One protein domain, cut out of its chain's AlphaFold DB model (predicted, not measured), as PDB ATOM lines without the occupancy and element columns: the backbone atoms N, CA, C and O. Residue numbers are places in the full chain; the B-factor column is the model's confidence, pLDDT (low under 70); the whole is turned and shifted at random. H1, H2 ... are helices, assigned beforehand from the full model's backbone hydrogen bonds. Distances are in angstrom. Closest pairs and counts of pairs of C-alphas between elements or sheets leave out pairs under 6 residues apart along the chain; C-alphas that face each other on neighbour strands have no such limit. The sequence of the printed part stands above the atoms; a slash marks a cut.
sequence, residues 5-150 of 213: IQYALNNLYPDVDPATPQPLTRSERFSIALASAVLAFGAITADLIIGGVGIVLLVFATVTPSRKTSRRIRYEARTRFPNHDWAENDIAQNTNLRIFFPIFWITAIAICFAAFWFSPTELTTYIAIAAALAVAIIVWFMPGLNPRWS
ATOM      1  N   ILE A   5     -21.059  -5.768  28.296       79.81
ATOM      2  CA  ILE A   5     -20.740  -6.272  26.953       79.81
ATOM      3  C   ILE A   5     -21.550  -5.542  25.864       79.81
ATOM      4  O   ILE A   5     -20.996  -5.200  24.824       79.81
ATOM      5  N   GLN A   6     -22.836  -5.249  26.101       81.69
ATOM      6  CA  GLN A   6     -23.671  -4.486  25.161       81.69
ATOM      7  C   GLN A   6     -23.158  -3.052  24.987       81.69
ATOM      8  O   GLN A   6     -23.171  -2.522  23.879       81.69
ATOM      9  N   TYR A   7     -22.704  -2.423  26.074       83.56
ATOM     10  CA  TYR A   7     -22.130  -1.079  26.023       83.56
ATOM     11  C   TYR A   7     -20.832  -1.059  25.205       83.56
ATOM     12  O   TYR A   7     -20.683  -0.228  24.311       83.56
ATOM     13  N   ALA A   8     -19.934  -2.022  25.443       84.12
ATOM     14  CA  ALA A   8     -18.697  -2.157  24.678       84.12
ATOM     15  C   ALA A   8     -18.955  -2.408  23.181       84.12
ATOM     16  O   ALA A   8     -18.294  -1.802  22.338       84.12
ATOM     17  N   LEU A   9     -19.941  -3.250  22.841       84.75
ATOM     18  CA  LEU A   9     -20.337  -3.498  21.453       84.75
ATOM     19  C   LEU A   9     -20.864  -2.224  20.783       84.75
ATOM     20  O   LEU A   9     -20.391  -1.874  19.706       84.75
ATOM     21  N   ASN A  10     -21.795  -1.517  21.429       85.12
ATOM     22  CA  ASN A  10     -22.386  -0.295  20.880       85.12
ATOM     23  C   ASN A  10     -21.354   0.837  20.728       85.12
ATOM     24  O   ASN A  10     -21.494   1.660  19.830       85.12
ATOM     25  N   ASN A  11     -20.327   0.878  21.581       89.31
ATOM     26  CA  ASN A  11     -19.249   1.861  21.484       89.31
ATOM     27  C   ASN A  11     -18.267   1.549  20.337       89.31
ATOM     28  O   ASN A  11     -17.839   2.454  19.631       89.31
ATOM     29  N   LEU A  12     -17.908   0.275  20.138       86.31
ATOM     30  CA  LEU A  12     -16.951  -0.133  19.097       86.31
ATOM     31  C   LEU A  12     -17.592  -0.297  17.712       86.31
ATOM     32  O   LEU A  12     -16.920  -0.114  16.701       86.31
ATOM     33  N   TYR A  13     -18.867  -0.678  17.662       87.12
ATOM     34  CA  TYR A  13     -19.610  -0.953  16.437       87.12
ATOM     35  C   TYR A  13     -21.023  -0.357  16.519       87.12
ATOM     36  O   TYR A  13     -22.000  -1.106  16.597       87.12
ATOM     37  N   PRO A  14     -21.159   0.981  16.475       84.31
ATOM     38  CA  PRO A  14     -22.460   1.642  16.603       84.31
ATOM     39  C   PRO A  14     -23.453   1.246  15.496       84.31
ATOM     40  O   PRO A  14     -24.660   1.241  15.725       84.31
ATOM     41  N   ASP A  15     -22.953   0.847  14.322       84.00
ATOM     42  CA  ASP A  15     -23.770   0.455  13.165       84.00
ATOM     43  C   ASP A  15     -24.179  -1.032  13.153       84.00
ATOM     44  O   ASP A  15     -24.923  -1.473  12.269       84.00
ATOM     45  N   VAL A  16     -23.681  -1.844  14.093       84.38
ATOM     46  CA  VAL A  16     -23.928  -3.292  14.116       84.38
ATOM     47  C   VAL A  16     -24.967  -3.634  15.174       84.38
ATOM     48  O   VAL A  16     -24.692  -3.629  16.366       84.38
ATOM     49  N   ASP A  17     -26.156  -4.028  14.727       82.81
ATOM     50  CA  ASP A  17     -27.207  -4.523  15.618       82.81
ATOM     51  C   ASP A  17     -27.184  -6.066  15.717       82.81
ATOM     52  O   ASP A  17     -27.541  -6.748  14.749       82.81
ATOM     53  N   PRO A  18     -26.807  -6.662  16.864       80.38
ATOM     54  CA  PRO A  18     -26.708  -8.117  17.021       80.38
ATOM     55  C   PRO A  18     -28.069  -8.830  16.951       80.38
ATOM     56  O   PRO A  18     -28.132 -10.002  16.575       80.38
ATOM     57  N   ALA A  19     -29.171  -8.129  17.242       78.06
ATOM     58  CA  ALA A  19     -30.507  -8.718  17.309       78.06
ATOM     59  C   ALA A  19     -31.188  -8.856  15.935       78.06
ATOM     60  O   ALA A  19     -32.203  -9.557  15.806       78.06
ATOM     61  N   THR A  20     -30.666  -8.197  14.897       75.25
ATOM     62  CA  THR A  20     -31.219  -8.266  13.542       75.25
ATOM     63  C   THR A  20     -30.370  -9.163  12.644       75.25
ATOM     64  O   THR A  20     -29.219  -8.837  12.366       75.25
ATOM     65  N   PRO A  21     -30.910 -10.291  12.139       72.75
ATOM     66  CA  PRO A  21     -30.165 -11.111  11.196       72.75
ATOM     67  C   PRO A  21     -30.000 -10.348   9.886       72.75
ATOM     68  O   PRO A  21     -30.927  -9.653   9.451       72.75
ATOM     69  N   GLN A  22     -28.858 -10.526   9.228       75.50
ATOM     70  CA  GLN A  22     -28.588  -9.920   7.928       75.50
ATOM     71  C   GLN A  22     -28.926 -10.907   6.796       75.50
ATOM     72  O   GLN A  22     -28.083 -11.724   6.421       75.50
ATOM     73  N   PRO A  23     -30.158 -10.888   6.240       74.25
ATOM     74  CA  PRO A  23     -30.533 -11.833   5.201       74.25
ATOM     75  C   PRO A  23     -29.788 -11.548   3.896       74.25
ATOM     76  O   PRO A  23     -29.447 -10.403   3.584       74.25
ATOM     77  N   LEU A  24     -29.634 -12.589   3.075       76.88
ATOM     78  CA  LEU A  24     -29.249 -12.403   1.681       76.88
ATOM     79  C   LEU A  24     -30.303 -11.576   0.945       76.88
ATOM     80  O   LEU A  24     -31.515 -11.757   1.147       76.88
ATOM     81  N   THR A  25     -29.830 -10.658   0.106       82.88
ATOM     82  CA  THR A  25     -30.704  -9.831  -0.735       82.88
ATOM     83  C   THR A  25     -31.356 -10.696  -1.818       82.88
ATOM     84  O   THR A  25     -30.879 -11.786  -2.136       82.88
ATOM     85  N   ARG A  26     -32.484 -10.243  -2.379       81.31
ATOM     86  CA  ARG A  26     -33.202 -11.016  -3.410       81.31
ATOM     87  C   ARG A  26     -32.338 -11.257  -4.651       81.31
ATOM     88  O   ARG A  26     -32.398 -12.346  -5.207       81.31
ATOM     89  N   SER A  27     -31.520 -10.278  -5.035       84.12
ATOM     90  CA  SER A  27     -30.607 -10.389  -6.174       84.12
ATOM     91  C   SER A  27     -29.490 -11.404  -5.932       84.12
ATOM     92  O   SER A  27     -29.221 -12.204  -6.816       84.12
ATOM     93  N   GLU A  28     -28.910 -11.456  -4.728       85.88
ATOM     94  CA  GLU A  28     -27.897 -12.470  -4.374       85.88
ATOM     95  C   GLU A  28     -28.455 -13.895  -4.480       85.88
ATOM     96  O   GLU A  28     -27.788 -14.807  -4.964       85.88
ATOM     97  N   ARG A  29     -29.710 -14.093  -4.063       85.75
ATOM     98  CA  ARG A  29     -30.378 -15.394  -4.211       85.75
ATOM     99  C   ARG A  29     -30.630 -15.741  -5.660       85.75
ATOM    100  O   ARG A  29     -30.438 -16.887  -6.040       85.75
ATOM    101  N   PHE A  30     -31.057 -14.757  -6.443       88.62
ATOM    102  CA  PHE A  30     -31.297 -14.948  -7.862       88.62
ATOM    103  C   PHE A  30     -30.015 -15.349  -8.583       88.62
ATOM    104  O   PHE A  30     -30.038 -16.321  -9.327       88.62
ATOM    105  N   SER A  31     -28.887 -14.698  -8.290       90.69
ATOM    106  CA  SER A  31     -27.603 -15.082  -8.882       90.69
ATOM    107  C   SER A  31     -27.173 -16.500  -8.501       90.69
ATOM    108  O   SER A  31     -26.689 -17.226  -9.361       90.69
ATOM    109  N   ILE A  32     -27.384 -16.926  -7.248       89.25
ATOM    110  CA  ILE A  32     -27.044 -18.292  -6.811       89.25
ATOM    111  C   ILE A  32     -27.964 -19.317  -7.487       89.25
ATOM    112  O   ILE A  32     -27.481 -20.324  -7.996       89.25
ATOM    113  N   ALA A  33     -29.272 -19.048  -7.535       91.06
ATOM    114  CA  ALA A  33     -30.246 -19.923  -8.184       91.06
ATOM    115  C   ALA A  33     -29.965 -20.051  -9.688       91.06
ATOM    116  O   ALA A  33     -29.915 -21.164 -10.208       91.06
ATOM    117  N   LEU A  34     -29.698 -18.934 -10.368       91.31
ATOM    118  CA  LEU A  34     -29.350 -18.917 -11.786       91.31
ATOM    119  C   LEU A  34     -28.059 -19.698 -12.053       91.31
ATOM    120  O   LEU A  34     -28.041 -20.559 -12.928       91.31
ATOM    121  N   ALA A  35     -27.004 -19.458 -11.273       93.19
ATOM    122  CA  ALA A  35     -25.748 -20.187 -11.419       93.19
ATOM    123  C   ALA A  35     -25.922 -21.696 -11.184       93.19
ATOM    124  O   ALA A  35     -25.390 -22.503 -11.942       93.19
ATOM    125  N   SER A  36     -26.719 -22.085 -10.181       90.81
ATOM    126  CA  SER A  36     -27.035 -23.493  -9.924       90.81
ATOM    127  C   SER A  36     -27.841 -24.139 -11.054       90.81
ATOM    128  O   SER A  36     -27.626 -25.308 -11.351       90.81
ATOM    129  N   ALA A  37     -28.717 -23.380 -11.722       91.31
ATOM    130  CA  ALA A  37     -29.490 -23.857 -12.864       91.31
ATOM    131  C   ALA A  37     -28.595 -24.099 -14.084       91.31
ATOM    132  O   ALA A  37     -28.703 -25.142 -14.720       91.31
ATOM    133  N   VAL A  38     -27.679 -23.166 -14.378       92.75
ATOM    134  CA  VAL A  38     -26.690 -23.314 -15.462       92.75
ATOM    135  C   VAL A  38     -25.776 -24.511 -15.195       92.75
ATOM    136  O   VAL A  38     -25.538 -25.317 -16.090       92.75
ATOM    137  N   LEU A  39     -25.324 -24.668 -13.947       91.75
ATOM    138  CA  LEU A  39     -24.526 -25.816 -13.526       91.75
ATOM    139  C   LEU A  39     -25.288 -27.141 -13.691       91.75
ATOM    140  O   LEU A  39     -24.741 -28.093 -14.242       91.75
ATOM    141  N   ALA A  40     -26.543 -27.195 -13.240       90.50
ATOM    142  CA  ALA A  40     -27.393 -28.379 -13.364       90.50
ATOM    143  C   ALA A  40     -27.668 -28.730 -14.831       90.50
ATOM    144  O   ALA A  40     -27.591 -29.896 -15.201       90.50
ATOM    145  N   PHE A  41     -27.931 -27.729 -15.673       90.56
ATOM    146  CA  PHE A  41     -28.124 -27.932 -17.105       90.56
ATOM    147  C   PHE A  41     -26.886 -28.567 -17.748       90.56
ATOM    148  O   PHE A  41     -27.012 -29.618 -18.368       90.56
ATOM    149  N   GLY A  42     -25.694 -28.000 -17.521       88.12
ATOM    150  CA  GLY A  42     -24.445 -28.562 -18.046       88.12
ATOM    151  C   GLY A  42     -24.156 -29.978 -17.535       88.12
ATOM    152  O   GLY A  42     -23.681 -30.823 -18.291       88.12
ATOM    153  N   ALA A  43     -24.501 -30.271 -16.276       88.00
ATOM    154  CA  ALA A  43     -24.368 -31.613 -15.711       88.00
ATOM    155  C   ALA A  43     -25.303 -32.636 -16.381       88.00
ATOM    156  O   ALA A  43     -24.891 -33.767 -16.620       88.00
ATOM    157  N   ILE A  44     -26.539 -32.247 -16.707       87.94
ATOM    158  CA  ILE A  44     -27.527 -33.134 -17.345       87.94
ATOM    159  C   ILE A  44     -27.211 -33.343 -18.829       87.94
ATOM    160  O   ILE A  44     -27.389 -34.446 -19.336       87.94
ATOM    161  N   THR A  45     -26.721 -32.321 -19.535       88.19
ATOM    162  CA  THR A  45     -26.334 -32.451 -20.951       88.19
ATOM    163  C   THR A  45     -24.940 -33.047 -21.146       88.19
ATOM    164  O   THR A  45     -24.515 -33.209 -22.287       88.19
ATOM    165  N   ALA A  46     -24.221 -33.351 -20.058       86.12
ATOM    166  CA  ALA A  46     -22.814 -33.758 -20.065       86.12
ATOM    167  C   ALA A  46     -21.888 -32.778 -20.821       86.12
ATOM    168  O   ALA A  46     -20.851 -33.170 -21.357       86.12
ATOM    169  N   ASP A  47     -22.241 -31.488 -20.835       90.12
ATOM    170  CA  ASP A  47     -21.430 -30.436 -21.447       90.12
ATOM    171  C   ASP A  47     -20.503 -29.816 -20.393       90.12
ATOM    172  O   ASP A  47     -20.916 -29.032 -19.529       90.12
ATOM    173  N   LEU A  48     -19.220 -30.173 -20.476       91.06
ATOM    174  CA  LEU A  48     -18.177 -29.695 -19.567       91.06
ATOM    175  C   LEU A  48     -17.957 -28.180 -19.653       91.06
ATOM    176  O   LEU A  48     -17.582 -27.574 -18.647       91.06
ATOM    177  N   ILE A  49     -18.192 -27.556 -20.810       94.50
ATOM    178  CA  ILE A  49     -18.024 -26.108 -20.982       94.50
ATOM    179  C   ILE A  49     -19.126 -25.394 -20.205       94.50
ATOM    180  O   ILE A  49     -18.840 -24.528 -19.373       94.50
ATOM    181  N   ILE A  50     -20.383 -25.797 -20.412       91.56
ATOM    182  CA  ILE A  50     -21.528 -25.180 -19.728       91.56
ATOM    183  C   ILE A  50     -21.485 -25.472 -18.224       91.56
ATOM    184  O   ILE A  50     -21.695 -24.566 -17.411       91.56
ATOM    185  N   GLY A  51     -21.138 -26.704 -17.839       91.00
ATOM    186  CA  GLY A  51     -20.924 -27.074 -16.442       91.00
ATOM    187  C   GLY A  51     -19.822 -26.232 -15.790       91.00
ATOM    188  O   GLY A  51     -20.032 -25.669 -14.714       91.00
ATOM    189  N   GLY A  52     -18.684 -26.060 -16.467       90.00
ATOM    190  CA  GLY A  52     -17.575 -25.225 -16.000       90.00
ATOM    191  C   GLY A  52     -17.977 -23.764 -15.791       90.00
ATOM    192  O   GLY A  52     -17.704 -23.194 -14.730       90.00
ATOM    193  N   VAL A  53     -18.700 -23.172 -16.750       95.38
ATOM    194  CA  VAL A  53     -19.266 -21.817 -16.612       95.38
ATOM    195  C   VAL A  53     -20.204 -21.742 -15.404       95.38
ATOM    196  O   VAL A  53     -20.109 -20.803 -14.609       95.38
ATOM    197  N   GLY A  54     -21.056 -22.749 -15.207       92.50
ATOM    198  CA  GLY A  54     -21.935 -22.854 -14.042       92.50
ATOM    199  C   GLY A  54     -21.181 -22.833 -12.708       92.50
ATOM    200  O   GLY A  54     -21.570 -22.096 -11.800       92.50
ATOM    201  N   ILE A  55     -20.069 -23.572 -12.593       93.31
ATOM    202  CA  ILE A  55     -19.225 -23.581 -11.381       93.31
ATOM    203  C   ILE A  55     -18.645 -22.189 -11.122       93.31
ATOM    204  O   ILE A  55     -18.750 -21.675 -10.005       93.31
ATOM    205  N   VAL A  56     -18.059 -21.558 -12.144       95.69
ATOM    206  CA  VAL A  56     -17.452 -20.223 -12.013       95.69
ATOM    207  C   VAL A  56     -18.497 -19.194 -11.577       95.69
ATOM    208  O   VAL A  56     -18.258 -18.427 -10.639       95.69
ATOM    209  N   LEU A  57     -19.683 -19.217 -12.191       93.56
ATOM    210  CA  LEU A  57     -20.794 -18.346 -11.810       93.56
ATOM    211  C   LEU A  57     -21.258 -18.602 -10.373       93.56
ATOM    212  O   LEU A  57     -21.534 -17.648  -9.646       93.56
ATOM    213  N   LEU A  58     -21.313 -19.863  -9.937       92.31
ATOM    214  CA  LEU A  58     -21.756 -20.227  -8.590       92.31
ATOM    215  C   LEU A  58     -20.762 -19.740  -7.526       92.31
ATOM    216  O   LEU A  58     -21.163 -19.171  -6.505       92.31
ATOM    217  N   VAL A  59     -19.462 -19.893  -7.781       92.81
ATOM    218  CA  VAL A  59     -18.405 -19.348  -6.915       92.81
ATOM    219  C   VAL A  59     -18.494 -17.823  -6.877       92.81
ATOM    220  O   VAL A  59     -18.488 -17.221  -5.802       92.81
ATOM    221  N   PHE A  60     -18.668 -17.167  -8.023       92.56
ATOM    222  CA  PHE A  60     -18.781 -15.711  -8.061       92.56
ATOM    223  C   PHE A  60     -20.021 -15.200  -7.306       92.56
ATOM    224  O   PHE A  60     -19.939 -14.236  -6.532       92.56
ATOM    225  N   ALA A  61     -21.157 -15.882  -7.466       90.00
ATOM    226  CA  ALA A  61     -22.415 -15.566  -6.796       90.00
ATOM    227  C   ALA A  61     -22.350 -15.751  -5.270       90.00
ATOM    228  O   ALA A  61     -23.087 -15.084  -4.543       90.00
ATOM    229  N   THR A  62     -21.463 -16.614  -4.765       86.44
ATOM    230  CA  THR A  62     -21.277 -16.858  -3.322       86.44
ATOM    231  C   THR A  62     -20.196 -15.968  -2.697       86.44
ATOM    232  O   THR A  62     -20.348 -15.506  -1.560       86.44
ATOM    233  N   VAL A  63     -19.133 -15.640  -3.439       88.56
ATOM    234  CA  VAL A  63     -18.033 -14.787  -2.957       88.56
ATOM    235  C   VAL A  63     -18.418 -13.306  -2.937       88.56
ATOM    236  O   VAL A  63     -18.124 -12.607  -1.966       88.56
ATOM    237  N   THR A  64     -19.113 -12.812  -3.964       86.50
ATOM    238  CA  THR A  64     -19.466 -11.382  -4.084       86.50
ATOM    239  C   THR A  64     -20.273 -10.847  -2.888       86.50
ATOM    240  O   THR A  64     -19.900  -9.808  -2.334       86.50
ATOM    241  N   PRO A  65     -21.318 -11.544  -2.393       81.06
ATOM    242  CA  PRO A  65     -22.046 -11.128  -1.193       81.06
ATOM    243  C   PRO A  65     -21.164 -11.056   0.057       81.06
ATOM    244  O   PRO A  65     -21.418 -10.237   0.941       81.06
ATOM    245  N   SER A  66     -20.133 -11.902   0.137       78.19
ATOM    246  CA  SER A  66     -19.238 -12.011   1.297       78.19
ATOM    247  C   SER A  66     -18.287 -10.819   1.429       78.19
ATOM    248  O   SER A  66     -17.815 -10.531   2.525       78.19
ATOM    249  N   ARG A  67     -18.055 -10.068   0.343       81.88
ATOM    250  CA  ARG A  67     -17.177  -8.884   0.335       81.88
ATOM    251  C   ARG A  67     -17.858  -7.590   0.788       81.88
ATOM    252  O   ARG A  67     -17.189  -6.569   0.928       81.88
ATOM    253  N   LYS A  68     -19.176  -7.592   1.021       83.94
ATOM    254  CA  LYS A  68     -19.899  -6.387   1.454       83.94
ATOM    255  C   LYS A  68     -19.406  -5.927   2.829       83.94
ATOM    256  O   LYS A  68     -19.433  -6.700   3.787       83.94
ATOM    257  N   THR A  69     -19.032  -4.651   2.935       80.19
ATOM    258  CA  THR A  69     -18.488  -4.019   4.154       80.19
ATOM    259  C   THR A  69     -19.354  -4.275   5.385       80.19
ATOM    260  O   THR A  69     -18.842  -4.694   6.417       80.19
ATOM    261  N   SER A  70     -20.676  -4.150   5.248       79.69
ATOM    262  CA  SER A  70     -21.627  -4.421   6.333       79.69
ATOM    263  C   SER A  70     -21.525  -5.851   6.895       79.69
ATOM    264  O   SER A  70     -21.593  -6.035   8.108       79.69
ATOM    265  N   ARG A  71     -21.294  -6.866   6.047       82.06
ATOM    266  CA  ARG A  71     -21.118  -8.257   6.507       82.06
ATOM    267  C   ARG A  71     -19.753  -8.489   7.130       82.06
ATOM    268  O   ARG A  71     -19.654  -9.219   8.113       82.06
ATOM    269  N   ARG A  72     -18.715  -7.863   6.576       84.62
ATOM    270  CA  ARG A  72     -17.351  -7.975   7.092       84.62
ATOM    271  C   ARG A  72     -17.239  -7.396   8.505       84.62
ATOM    272  O   ARG A  72     -16.765  -8.089   9.396       84.62
ATOM    273  N   ILE A  73     -17.738  -6.180   8.723       86.44
ATOM    274  CA  ILE A  73     -17.714  -5.519  10.039       86.44
ATOM    275  C   ILE A  73     -18.503  -6.343  11.065       86.44
ATOM    276  O   ILE A  73     -18.049  -6.544  12.188       86.44
ATOM    277  N   ARG A  74     -19.651  -6.905  10.667       85.31
ATOM    278  CA  ARG A  74     -20.449  -7.792  11.524       85.31
ATOM    279  C   ARG A  74     -19.721  -9.094  11.870       85.31
ATOM    280  O   ARG A  74     -19.814  -9.554  13.005       85.31
ATOM    281  N   TYR A  75     -18.994  -9.685  10.919       84.88
ATOM    282  CA  TYR A  75     -18.159 -10.861  11.174       84.88
ATOM    283  C   TYR A  75     -17.038 -10.537  12.168       84.88
ATOM    284  O   TYR A  75     -16.885 -11.246  13.160       84.88
ATOM    285  N   GLU A  76     -16.329  -9.425  11.968       87.94
ATOM    286  CA  GLU A  76     -15.293  -8.952  12.892       87.94
ATOM    287  C   GLU A  76     -15.872  -8.694  14.297       87.94
ATOM    288  O   GLU A  76     -15.334  -9.191  15.288       87.94
ATOM    289  N   ALA A  77     -17.023  -8.022  14.400       87.31
ATOM    290  CA  ALA A  77     -17.722  -7.811  15.668       87.31
ATOM    291  C   ALA A  77     -18.102  -9.136  16.355       87.31
ATOM    292  O   ALA A  77     -17.868  -9.299  17.554       87.31
ATOM    293  N   ARG A  78     -18.607 -10.122  15.603       85.44
ATOM    294  CA  ARG A  78     -18.965 -11.447  16.135       85.44
ATOM    295  C   ARG A  78     -17.760 -12.237  16.624       85.44
ATOM    296  O   ARG A  78     -17.851 -12.881  17.664       85.44
ATOM    297  N   THR A  79     -16.640 -12.175  15.909       86.25
ATOM    298  CA  THR A  79     -15.402 -12.837  16.351       86.25
ATOM    299  C   THR A  79     -14.846 -12.229  17.641       86.25
ATOM    300  O   THR A  79     -14.292 -12.958  18.457       86.25
ATOM    301  N   ARG A  80     -15.040 -10.921  17.868       86.38
ATOM    302  CA  ARG A  80     -14.609 -10.234  19.098       86.38
ATOM    303  C   ARG A  80     -15.564 -10.435  20.277       86.38
ATOM    304  O   ARG A  80     -15.114 -10.456  21.416       86.38
ATOM    305  N   PHE A  81     -16.860 -10.607  20.016       87.69
ATOM    306  CA  PHE A  81     -17.888 -10.803  21.042       87.69
ATOM    307  C   PHE A  81     -18.658 -12.122  20.830       87.69
ATOM    308  O   PHE A  81     -19.852 -12.095  20.518       87.69
ATOM    309  N   PRO A  82     -18.010 -13.292  20.998       81.62
ATOM    310  CA  PRO A  82     -18.626 -14.589  20.698       81.62
ATOM    311  C   PRO A  82     -19.774 -14.953  21.651       81.62
ATOM    312  O   PRO A  82     -20.735 -15.592  21.229       81.62
ATOM    313  N   ASN A  83     -19.702 -14.504  22.908       79.69
ATOM    314  CA  ASN A  83     -20.662 -14.828  23.974       79.69
ATOM    315  C   ASN A  83     -21.921 -13.946  23.959       79.69
ATOM    316  O   ASN A  83     -22.700 -13.964  24.908       79.69
ATOM    317  N   HIS A  84     -22.093 -13.119  22.929       78.94
ATOM    318  CA  HIS A  84     -23.266 -12.269  22.786       78.94
ATOM    319  C   HIS A  84     -24.369 -12.988  21.995       78.94
ATOM    320  O   HIS A  84     -24.082 -13.826  21.137       78.94
ATOM    321  N   ASP A  85     -25.633 -12.655  22.258       76.50
ATOM    322  CA  ASP A  85     -26.792 -13.311  21.638       76.50
ATOM    323  C   ASP A  85     -27.012 -12.814  20.200       76.50
ATOM    324  O   ASP A  85     -27.924 -12.042  19.897       76.50
ATOM    325  N   TRP A  86     -26.142 -13.253  19.292       82.56
ATOM    326  CA  TRP A  86     -26.264 -12.988  17.862       82.56
ATOM    327  C   TRP A  86     -27.496 -13.690  17.289       82.56
ATOM    328  O   TRP A  86     -27.657 -14.906  17.435       82.56
ATOM    329  N   ALA A  87     -28.327 -12.959  16.545       75.81
ATOM    330  CA  ALA A  87     -29.498 -13.525  15.871       75.81
ATOM    331  C   ALA A  87     -29.140 -14.694  14.926       75.81
ATOM    332  O   ALA A  87     -29.966 -15.572  14.671       75.81
ATOM    333  N   GLU A  88     -27.911 -14.724  14.409       73.12
ATOM    334  CA  GLU A  88     -27.372 -15.811  13.595       73.12
ATOM    335  C   GLU A  88     -27.170 -17.118  14.378       73.12
ATOM    336  O   GLU A  88     -27.368 -18.191  13.806       73.12
ATOM    337  N   ASN A  89     -26.807 -17.044  15.666       72.31
ATOM    338  CA  ASN A  89     -26.618 -18.220  16.521       72.31
ATOM    339  C   ASN A  89     -27.963 -18.913  16.775       72.31
ATOM    340  O   ASN A  89     -28.074 -20.125  16.607       72.31
ATOM    341  N   ASP A  90     -29.004 -18.128  17.062       65.69
ATOM    342  CA  ASP A  90     -30.370 -18.631  17.231       65.69
ATOM    343  C   ASP A  90     -30.906 -19.283  15.949       65.69
ATOM    344  O   ASP A  90     -31.601 -20.298  15.996       65.69
ATOM    345  N   ILE A  91     -30.611 -18.698  14.781       63.22
ATOM    346  CA  ILE A  91     -31.030 -19.258  13.489       63.22
ATOM    347  C   ILE A  91     -30.318 -20.589  13.237       63.22
ATOM    348  O   ILE A  91     -30.988 -21.548  12.859       63.22
ATOM    349  N   ALA A  92     -29.008 -20.652  13.487       61.62
ATOM    350  CA  ALA A  92     -28.187 -21.849  13.311       61.62
ATOM    351  C   ALA A  92     -28.522 -22.986  14.288       61.62
ATOM    352  O   ALA A  92     -28.375 -24.151  13.926       61.62
ATOM    353  N   GLN A  93     -28.959 -22.662  15.508       61.50
ATOM    354  CA  GLN A  93     -29.355 -23.656  16.508       61.50
ATOM    355  C   GLN A  93     -30.801 -24.127  16.319       61.50
ATOM    356  O   GLN A  93     -31.071 -25.321  16.408       61.50
ATOM    357  N   ASN A  94     -31.740 -23.217  16.034       61.81
ATOM    358  CA  ASN A  94     -33.162 -23.562  15.946       61.81
ATOM    359  C   ASN A  94     -33.560 -24.155  14.587       61.81
ATOM    360  O   ASN A  94     -34.471 -24.971  14.489       61.81
ATOM    361  N   THR A  95     -32.892 -23.733  13.516       61.22
ATOM    362  CA  THR A  95     -32.976 -24.417  12.225       61.22
ATOM    363  C   THR A  95     -31.731 -25.275  12.179       61.22
ATOM    364  O   THR A  95     -30.647 -24.716  12.221       61.22
ATOM    365  N   ASN A  96     -31.845 -26.601  12.122       67.94
ATOM    366  CA  ASN A  96     -30.693 -27.505  12.033       67.94
ATOM    367  C   ASN A  96     -29.992 -27.358  10.660       67.94
ATOM    368  O   ASN A  96     -29.967 -28.275   9.841       67.94
ATOM    369  N   LEU A  97     -29.494 -26.151  10.356       69.00
ATOM    370  CA  LEU A  97     -28.932 -25.721   9.075       69.00
ATOM    371  C   LEU A  97     -27.769 -26.617   8.680       69.00
ATOM    372  O   LEU A  97     -27.587 -26.886   7.498       69.00
ATOM    373  N   ARG A  98     -27.040 -27.129   9.675       72.62
ATOM    374  CA  ARG A  98     -25.967 -28.103   9.495       72.62
ATOM    375  C   ARG A  98     -26.434 -29.368   8.765       72.62
ATOM    376  O   ARG A  98     -25.660 -29.913   7.991       72.62
ATOM    377  N   ILE A  99     -27.673 -29.811   8.987       78.12
ATOM    378  CA  ILE A  99     -28.253 -31.007   8.355       78.12
ATOM    379  C   ILE A  99     -29.052 -30.646   7.104       78.12
ATOM    380  O   ILE A  99     -28.932 -31.310   6.079       78.12
ATOM    381  N   PHE A 100     -29.842 -29.573   7.139       78.81
ATOM    382  CA  PHE A 100     -30.644 -29.205   5.973       78.81
ATOM    383  C   PHE A 100     -29.789 -28.757   4.783       78.81
ATOM    384  O   PHE A 100     -30.123 -29.079   3.647       78.81
ATOM    385  N   PHE A 101     -28.681 -28.050   5.017       81.44
ATOM    386  CA  PHE A 101     -27.811 -27.588   3.938       81.44
ATOM    387  C   PHE A 101     -27.300 -28.729   3.031       81.44
ATOM    388  O   PHE A 101     -27.529 -28.643   1.824       81.44
ATOM    389  N   PRO A 102     -26.686 -29.816   3.550       84.75
ATOM    390  CA  PRO A 102     -26.260 -30.934   2.708       84.75
ATOM    391  C   PRO A 102     -27.435 -31.713   2.103       84.75
ATOM    392  O   PRO A 102     -27.329 -32.135   0.957       84.75
ATOM    393  N   ILE A 103     -28.567 -31.859   2.807       87.62
ATOM    394  CA  ILE A 103     -29.746 -32.566   2.270       87.62
ATOM    395  C   ILE A 103     -30.240 -31.913   0.978       87.62
ATOM    396  O   ILE A 103     -30.459 -32.611  -0.007       87.62
ATOM    397  N   PHE A 104     -30.364 -30.584   0.947       85.62
ATOM    398  CA  PHE A 104     -30.819 -29.867  -0.250       85.62
ATOM    399  C   PHE A 104     -29.869 -30.057  -1.444       85.62
ATOM    400  O   PHE A 104     -30.331 -30.228  -2.571       85.62
ATOM    401  N   TRP A 105     -28.554 -30.082  -1.201       87.38
ATOM    402  CA  TRP A 105     -27.566 -30.381  -2.240       87.38
ATOM    403  C   TRP A 105     -27.654 -31.828  -2.725       87.38
ATOM    404  O   TRP A 105     -27.622 -32.060  -3.930       87.38
ATOM    405  N   ILE A 106     -27.837 -32.791  -1.818       89.81
ATOM    406  CA  ILE A 106     -28.025 -34.200  -2.182       89.81
ATOM    407  C   ILE A 106     -29.293 -34.373  -3.026       89.81
ATOM    408  O   ILE A 106     -29.252 -35.060  -4.042       89.81
ATOM    409  N   THR A 107     -30.399 -33.715  -2.668       87.06
ATOM    410  CA  THR A 107     -31.629 -33.742  -3.474       87.06
ATOM    411  C   THR A 107     -31.410 -33.133  -4.861       87.06
ATOM    412  O   THR A 107     -31.861 -33.709  -5.847       87.06
ATOM    413  N   ALA A 108     -30.687 -32.012  -4.967       87.44
ATOM    414  CA  ALA A 108     -30.359 -31.411  -6.261       87.44
ATOM    415  C   ALA A 108     -29.502 -32.348  -7.134       87.44
ATOM    416  O   ALA A 108     -29.799 -32.523  -8.315       87.44
ATOM    417  N   ILE A 109     -28.493 -32.999  -6.547       88.94
ATOM    418  CA  ILE A 109     -27.650 -33.990  -7.233       88.94
ATOM    419  C   ILE A 109     -28.483 -35.197  -7.674       88.94
ATOM    420  O   ILE A 109     -28.366 -35.628  -8.816       88.94
ATOM    421  N   ALA A 110     -29.361 -35.709  -6.807       90.38
ATOM    422  CA  ALA A 110     -30.238 -36.832  -7.126       90.38
ATOM    423  C   ALA A 110     -31.178 -36.514  -8.299       90.38
ATOM    424  O   ALA A 110     -31.365 -37.357  -9.172       90.38
ATOM    425  N   ILE A 111     -31.718 -35.290  -8.362       87.94
ATOM    426  CA  ILE A 111     -32.538 -34.831  -9.494       87.94
ATOM    427  C   ILE A 111     -31.710 -34.758 -10.776       87.94
ATOM    428  O   ILE A 111     -32.175 -35.223 -11.812       87.94
ATOM    429  N   CYS A 112     -30.488 -34.219 -10.718       86.62
ATOM    430  CA  CYS A 112     -29.609 -34.166 -11.890       86.62
ATOM    431  C   CYS A 112     -29.258 -35.575 -12.386       86.62
ATOM    432  O   CYS A 112     -29.328 -35.836 -13.582       86.62
ATOM    433  N   PHE A 113     -28.943 -36.496 -11.472       88.50
ATOM    434  CA  PHE A 113     -28.615 -37.881 -11.803       88.50
ATOM    435  C   PHE A 113     -29.814 -38.627 -12.400       88.50
ATOM    436  O   PHE A 113     -29.677 -39.319 -13.404       88.50
ATOM    437  N   ALA A 114     -31.008 -38.440 -11.828       86.62
ATOM    438  CA  ALA A 114     -32.239 -39.004 -12.370       86.62
ATOM    439  C   ALA A 114     -32.559 -38.430 -13.757       86.62
ATOM    440  O   ALA A 114     -32.884 -39.188 -14.664       86.62
ATOM    441  N   ALA A 115     -32.427 -37.115 -13.945       83.81
ATOM    442  CA  ALA A 115     -32.653 -36.468 -15.235       83.81
ATOM    443  C   ALA A 115     -31.659 -36.949 -16.300       83.81
ATOM    444  O   ALA A 115     -32.061 -37.189 -17.432       83.81
ATOM    445  N   PHE A 116     -30.393 -37.146 -15.929       83.88
ATOM    446  CA  PHE A 116     -29.375 -37.711 -16.810       83.88
ATOM    447  C   PHE A 116     -29.696 -39.161 -17.199       83.88
ATOM    448  O   PHE A 116     -29.648 -39.510 -18.374       83.88
ATOM    449  N   TRP A 117     -30.072 -39.999 -16.228       86.44
ATOM    450  CA  TRP A 117     -30.319 -41.425 -16.460       86.44
ATOM    451  C   TRP A 117     -31.616 -41.709 -17.226       86.44
ATOM    452  O   TRP A 117     -31.659 -42.594 -18.075       86.44
ATOM    453  N   PHE A 118     -32.686 -40.971 -16.923       83.19
ATOM    454  CA  PHE A 118     -34.002 -41.184 -17.529       83.19
ATOM    455  C   PHE A 118     -34.210 -40.420 -18.837       83.19
ATOM    456  O   PHE A 118     -35.278 -40.551 -19.431       83.19
ATOM    457  N   SER A 119     -33.241 -39.623 -19.291       76.69
ATOM    458  CA  SER A 119     -33.396 -38.831 -20.506       76.69
ATOM    459  C   SER A 119     -33.332 -39.703 -21.768       76.69
ATOM    460  O   SER A 119     -32.255 -40.188 -22.111       76.69
ATOM    461  N   PRO A 120     -34.415 -39.799 -22.561       76.19
ATOM    462  CA  PRO A 120     -34.327 -40.258 -23.942       76.19
ATOM    463  C   PRO A 120     -33.570 -39.205 -24.764       76.19
ATOM    464  O   PRO A 120     -33.736 -38.007 -24.526       76.19
ATOM    465  N   THR A 121     -32.765 -39.630 -25.737       75.81
ATOM    466  CA  THR A 121     -31.886 -38.757 -26.544       75.81
ATOM    467  C   THR A 121     -32.631 -37.664 -27.317       75.81
ATOM    468  O   THR A 121     -32.075 -36.600 -27.570       75.81
ATOM    469  N   GLU A 122     -33.901 -37.886 -27.662       77.50
ATOM    470  CA  GLU A 122     -34.719 -36.924 -28.415       77.50
ATOM    471  C   GLU A 122     -35.321 -35.809 -27.542       77.50
ATOM    472  O   GLU A 122     -35.718 -34.759 -28.048       77.50
ATOM    473  N   LEU A 123     -35.374 -36.005 -26.218       79.56
ATOM    474  CA  LEU A 123     -36.013 -35.081 -25.268       79.56
ATOM    475  C   LEU A 123     -35.038 -34.497 -24.237       79.56
ATOM    476  O   LEU A 123     -35.463 -33.753 -23.348       79.56
ATOM    477  N   THR A 124     -33.738 -34.779 -24.365       80.25
ATOM    478  CA  THR A 124     -32.704 -34.372 -23.402       80.25
ATOM    479  C   THR A 124     -32.731 -32.889 -23.083       80.25
ATOM    480  O   THR A 124     -32.705 -32.516 -21.913       80.25
ATOM    481  N   THR A 125     -32.871 -32.028 -24.088       83.50
ATOM    482  CA  THR A 125     -32.882 -30.576 -23.878       83.50
ATOM    483  C   THR A 125     -34.085 -30.123 -23.047       83.50
ATOM    484  O   THR A 125     -33.937 -29.310 -22.136       83.50
ATOM    485  N   TYR A 126     -35.276 -30.672 -23.305       86.00
ATOM    486  CA  TYR A 126     -36.494 -30.313 -22.571       86.00
ATOM    487  C   TYR A 126     -36.455 -30.813 -21.125       86.00
ATOM    488  O   TYR A 126     -36.812 -30.071 -20.205       86.00
ATOM    489  N   ILE A 127     -35.970 -32.039 -20.912       85.38
ATOM    490  CA  ILE A 127     -35.799 -32.624 -19.577       85.38
ATOM    491  C   ILE A 127     -34.741 -31.845 -18.789       85.38
ATOM    492  O   ILE A 127     -34.969 -31.516 -17.625       85.38
ATOM    493  N   ALA A 128     -33.627 -31.476 -19.428       84.19
ATOM    494  CA  ALA A 128     -32.574 -30.677 -18.810       84.19
ATOM    495  C   ALA A 128     -33.085 -29.298 -18.373       84.19
ATOM    496  O   ALA A 128     -32.799 -28.872 -17.256       84.19
ATOM    497  N   ILE A 129     -33.890 -28.622 -19.200       87.06
ATOM    498  CA  ILE A 129     -34.506 -27.337 -18.835       87.06
ATOM    499  C   ILE A 129     -35.459 -27.511 -17.645       87.06
ATOM    500  O   ILE A 129     -35.368 -26.762 -16.670       87.06
ATOM    501  N   ALA A 130     -36.352 -28.504 -17.688       87.69
ATOM    502  CA  ALA A 130     -37.311 -28.748 -16.611       87.69
ATOM    503  C   ALA A 130     -36.611 -29.078 -15.279       87.69
ATOM    504  O   ALA A 130     -36.958 -28.525 -14.232       87.69
ATOM    505  N   ALA A 131     -35.583 -29.925 -15.322       86.06
ATOM    506  CA  ALA A 131     -34.787 -30.290 -14.158       86.06
ATOM    507  C   ALA A 131     -33.947 -29.112 -13.635       86.06
ATOM    508  O   ALA A 131     -33.908 -28.888 -12.426       86.06
ATOM    509  N   ALA A 132     -33.344 -28.305 -14.513       87.31
ATOM    510  CA  ALA A 132     -32.609 -27.105 -14.116       87.31
ATOM    511  C   ALA A 132     -33.521 -26.085 -13.414       87.31
ATOM    512  O   ALA A 132     -33.134 -25.510 -12.394       87.31
ATOM    513  N   LEU A 133     -34.756 -25.904 -13.896       89.69
ATOM    514  CA  LEU A 133     -35.760 -25.074 -13.223       89.69
ATOM    515  C   LEU A 133     -36.163 -25.656 -11.863       89.69
ATOM    516  O   LEU A 133     -36.265 -24.909 -10.891       89.69
ATOM    517  N   ALA A 134     -36.342 -26.975 -11.761       88.00
ATOM    518  CA  ALA A 134     -36.629 -27.632 -10.486       88.00
ATOM    519  C   ALA A 134     -35.491 -27.418  -9.472       88.00
ATOM    520  O   ALA A 134     -35.750 -27.026  -8.332       88.00
ATOM    521  N   VAL A 135     -34.233 -27.581  -9.894       88.94
ATOM    522  CA  VAL A 135     -33.051 -27.292  -9.064       88.94
ATOM    523  C   VAL A 135     -33.019 -25.818  -8.657       88.94
ATOM    524  O   VAL A 135     -32.829 -25.520  -7.477       88.94
ATOM    525  N   ALA A 136     -33.290 -24.893  -9.580       88.38
ATOM    526  CA  ALA A 136     -33.353 -23.464  -9.277       88.38
ATOM    527  C   ALA A 136     -34.414 -23.146  -8.213       88.38
ATOM    528  O   ALA A 136     -34.154 -22.366  -7.293       88.38
ATOM    529  N   ILE A 137     -35.594 -23.771  -8.298       87.00
ATOM    530  CA  ILE A 137     -36.672 -23.625  -7.311       87.00
ATOM    531  C   ILE A 137     -36.233 -24.188  -5.953       87.00
ATOM    532  O   ILE A 137     -36.423 -23.532  -4.927       87.00
ATOM    533  N   ILE A 138     -35.602 -25.364  -5.928       85.81
ATOM    534  CA  ILE A 138     -35.094 -25.987  -4.696       85.81
ATOM    535  C   ILE A 138     -34.061 -25.080  -4.017       85.81
ATOM    536  O   ILE A 138     -34.187 -24.785  -2.825       85.81
ATOM    537  N   VAL A 139     -33.090 -24.569  -4.778       84.69
ATOM    538  CA  VAL A 139     -32.055 -23.645  -4.287       84.69
ATOM    539  C   VAL A 139     -32.667 -22.316  -3.836       84.69
ATOM    540  O   VAL A 139     -32.271 -21.753  -2.812       84.69
ATOM    541  N   TRP A 140     -33.694 -21.823  -4.530       83.50
ATOM    542  CA  TRP A 140     -34.409 -20.608  -4.143       83.50
ATOM    543  C   TRP A 140     -35.122 -20.742  -2.789       83.50
ATOM    544  O   TRP A 140     -35.153 -19.795  -1.990       83.50
ATOM    545  N   PHE A 141     -35.688 -21.917  -2.506       78.88
ATOM    546  CA  PHE A 141     -36.368 -22.209  -1.244       78.88
ATOM    547  C   PHE A 141     -35.444 -22.703  -0.128       78.88
ATOM    548  O   PHE A 141     -35.923 -22.945   0.982       78.88
ATOM    549  N   MET A 142     -34.140 -22.783  -0.384       75.81
ATOM    550  CA  MET A 142     -33.186 -23.384   0.531       75.81
ATOM    551  C   MET A 142     -33.139 -22.662   1.906       75.81
ATOM    552  O   MET A 142     -33.147 -21.418   1.971       75.81
ATOM    553  N   PRO A 143     -33.084 -23.427   3.019       61.38
ATOM    554  CA  PRO A 143     -32.840 -22.927   4.372       61.38
ATOM    555  C   PRO A 143     -31.654 -21.971   4.424       61.38
ATOM    556  O   PRO A 143     -30.602 -22.256   3.865       61.38
ATOM    557  N   GLY A 144     -31.777 -20.853   5.136       61.03
ATOM    558  CA  GLY A 144     -30.667 -19.907   5.316       61.03
ATOM    559  C   GLY A 144     -30.514 -18.884   4.188       61.03
ATOM    560  O   GLY A 144     -30.063 -17.769   4.446       61.03
ATOM    561  N   LEU A 145     -30.998 -19.183   2.980       59.22
ATOM    562  CA  LEU A 145     -31.149 -18.190   1.919       59.22
ATOM    563  C   LEU A 145     -32.453 -17.408   2.120       59.22
ATOM    564  O   LEU A 145     -32.394 -16.188   2.239       59.22
ATOM    565  N   ASN A 146     -33.615 -18.060   2.230       59.03
ATOM    566  CA  ASN A 146     -34.952 -17.436   2.263       59.03
ATOM    567  C   ASN A 146     -35.313 -16.800   3.644       59.03
ATOM    568  O   ASN A 146     -35.170 -17.468   4.670       59.03
ATOM    569  N   PRO A 147     -35.859 -15.558   3.745       56.06
ATOM    570  CA  PRO A 147     -36.177 -14.920   5.024       56.06
ATOM    571  C   PRO A 147     -37.401 -15.564   5.683       56.06
ATOM    572  O   PRO A 147     -37.722 -15.250   6.825       56.06
ATOM    573  N   ARG A 148     -38.108 -16.461   4.984       58.31
ATOM    574  CA  ARG A 148     -39.243 -17.206   5.536       58.31
ATOM    575  C   ARG A 148     -38.819 -18.133   6.684       58.31
ATOM    576  O   ARG A 148     -39.652 -18.442   7.530       58.31
ATOM    577  N   TRP A 149     -37.531 -18.473   6.747       57.34
ATOM    578  CA  TRP A 149     -36.916 -19.311   7.775       57.34
ATOM    579  C   TRP A 149     -36.212 -18.470   8.858       57.34
ATOM    580  O   TRP A 149     -35.528 -19.005   9.722       57.34
ATOM    581  N   SER A 150     -36.380 -17.137   8.850       57.41
ATOM    582  CA  SER A 150     -35.864 -16.284   9.924       57.41
ATOM    583  C   SER A 150     -36.596 -16.587  11.234       57.41
ATOM    584  O   SER A 150     -37.834 -16.563  11.259       57.41
TER     585      SER A 150
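This is residues 5 to 150 of the 213 residues of an uncharacterized protein of Corynebacterium kutscheri (UniProt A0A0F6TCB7). Look first for two long helical hairpins, H2 with H3 and H6 with H7, set side by side with H2 packing on H7 and their turns at one end of a rod. Toward the opposite end the structure loosens into the short helices H4 and H5, and H1 lies at the far tip, joined to H2 by a long strand-free stretch, residues 13 to 25. The printed part has 146 residues with seven named helices, H1 to H7 in chain order, and no named strand; the class is all helix. It is loose, with a radius of gyration of the C-alphas of 18.8 A, and spans 66 by 27 by 20 A.

Begin at H6, residues 97 to 118, the longest helix. It forms a hairpin with H7, residues 124 to 140: they touch, closest at the C-alphas of Ala 108 and Val 135, 5.7 A apart, at a shallow tilt of 8 degrees, opposite ways. H7 touches H2, residues 26 to 44, closest at the C-alphas of Ala 37 and Ala 132, 4.7 A apart, at a shallow tilt of 33 degrees, only just short of steep, opposite ways. H2 touches H6 with residues 40 to 44 alone, against residues 112 to 116 of H6; the closest C-alphas, of Ile 44 and Phe 116, are 5.0 A apart, and the tilt of 37 degrees is only just steep, the same way. H2, H6 and H7 form a bundle, three helices set together, and H2 is the hub. H2 also touches H3, residues 48 to 66, its hairpin partner, with the C-alphas of Leu 39 and Gly 54 closest at 4.0 A, at a shallow tilt of 20 degrees, opposite ways. H4, residues 69 to 80, is close to H3 but not clearly touching, with the C-alphas of Ser 66 and Arg 72 closest at 7.3 A. H1, residues 5 to 12, is close to H4 but not clearly touching, with the C-alphas of Leu 9 and Ala 77 closest at 7.7 A. H5, residues 87 to 94, is close to H6 but not clearly touching, with the C-alphas of Ala 92 and Arg 98 closest at 7.7 A. Every O i to N i+4 pair is within hydrogen-bond range in H1, H2, H4, H5 and H7; in H3 13 of 15 are, in H6 16 of 18.

Find C-alpha 97 at (-28.932, -25.721, 9.075); from there H6 runs 31.2 A to C-alpha 118. H7 ends at C-alpha 140, (-34.409, -20.608, -4.143), after 23.7 A. H2 is 26.8 A long and H3 27.4 A, H4 16.6 A, and H1 and H5 10.7 A each. H1 begins at C-alpha 5, (-20.740, -6.272, 26.953).

The C-alphas farthest apart, of Tyr 7 and Glu 122, are 66.4 A apart. The printed part has no cut, and the link from H1 to H2, 13 residues, is long. Residues 90 to 97 and 143 to 150 have pLDDT under 70, against a mean of 82.5 for the printed part.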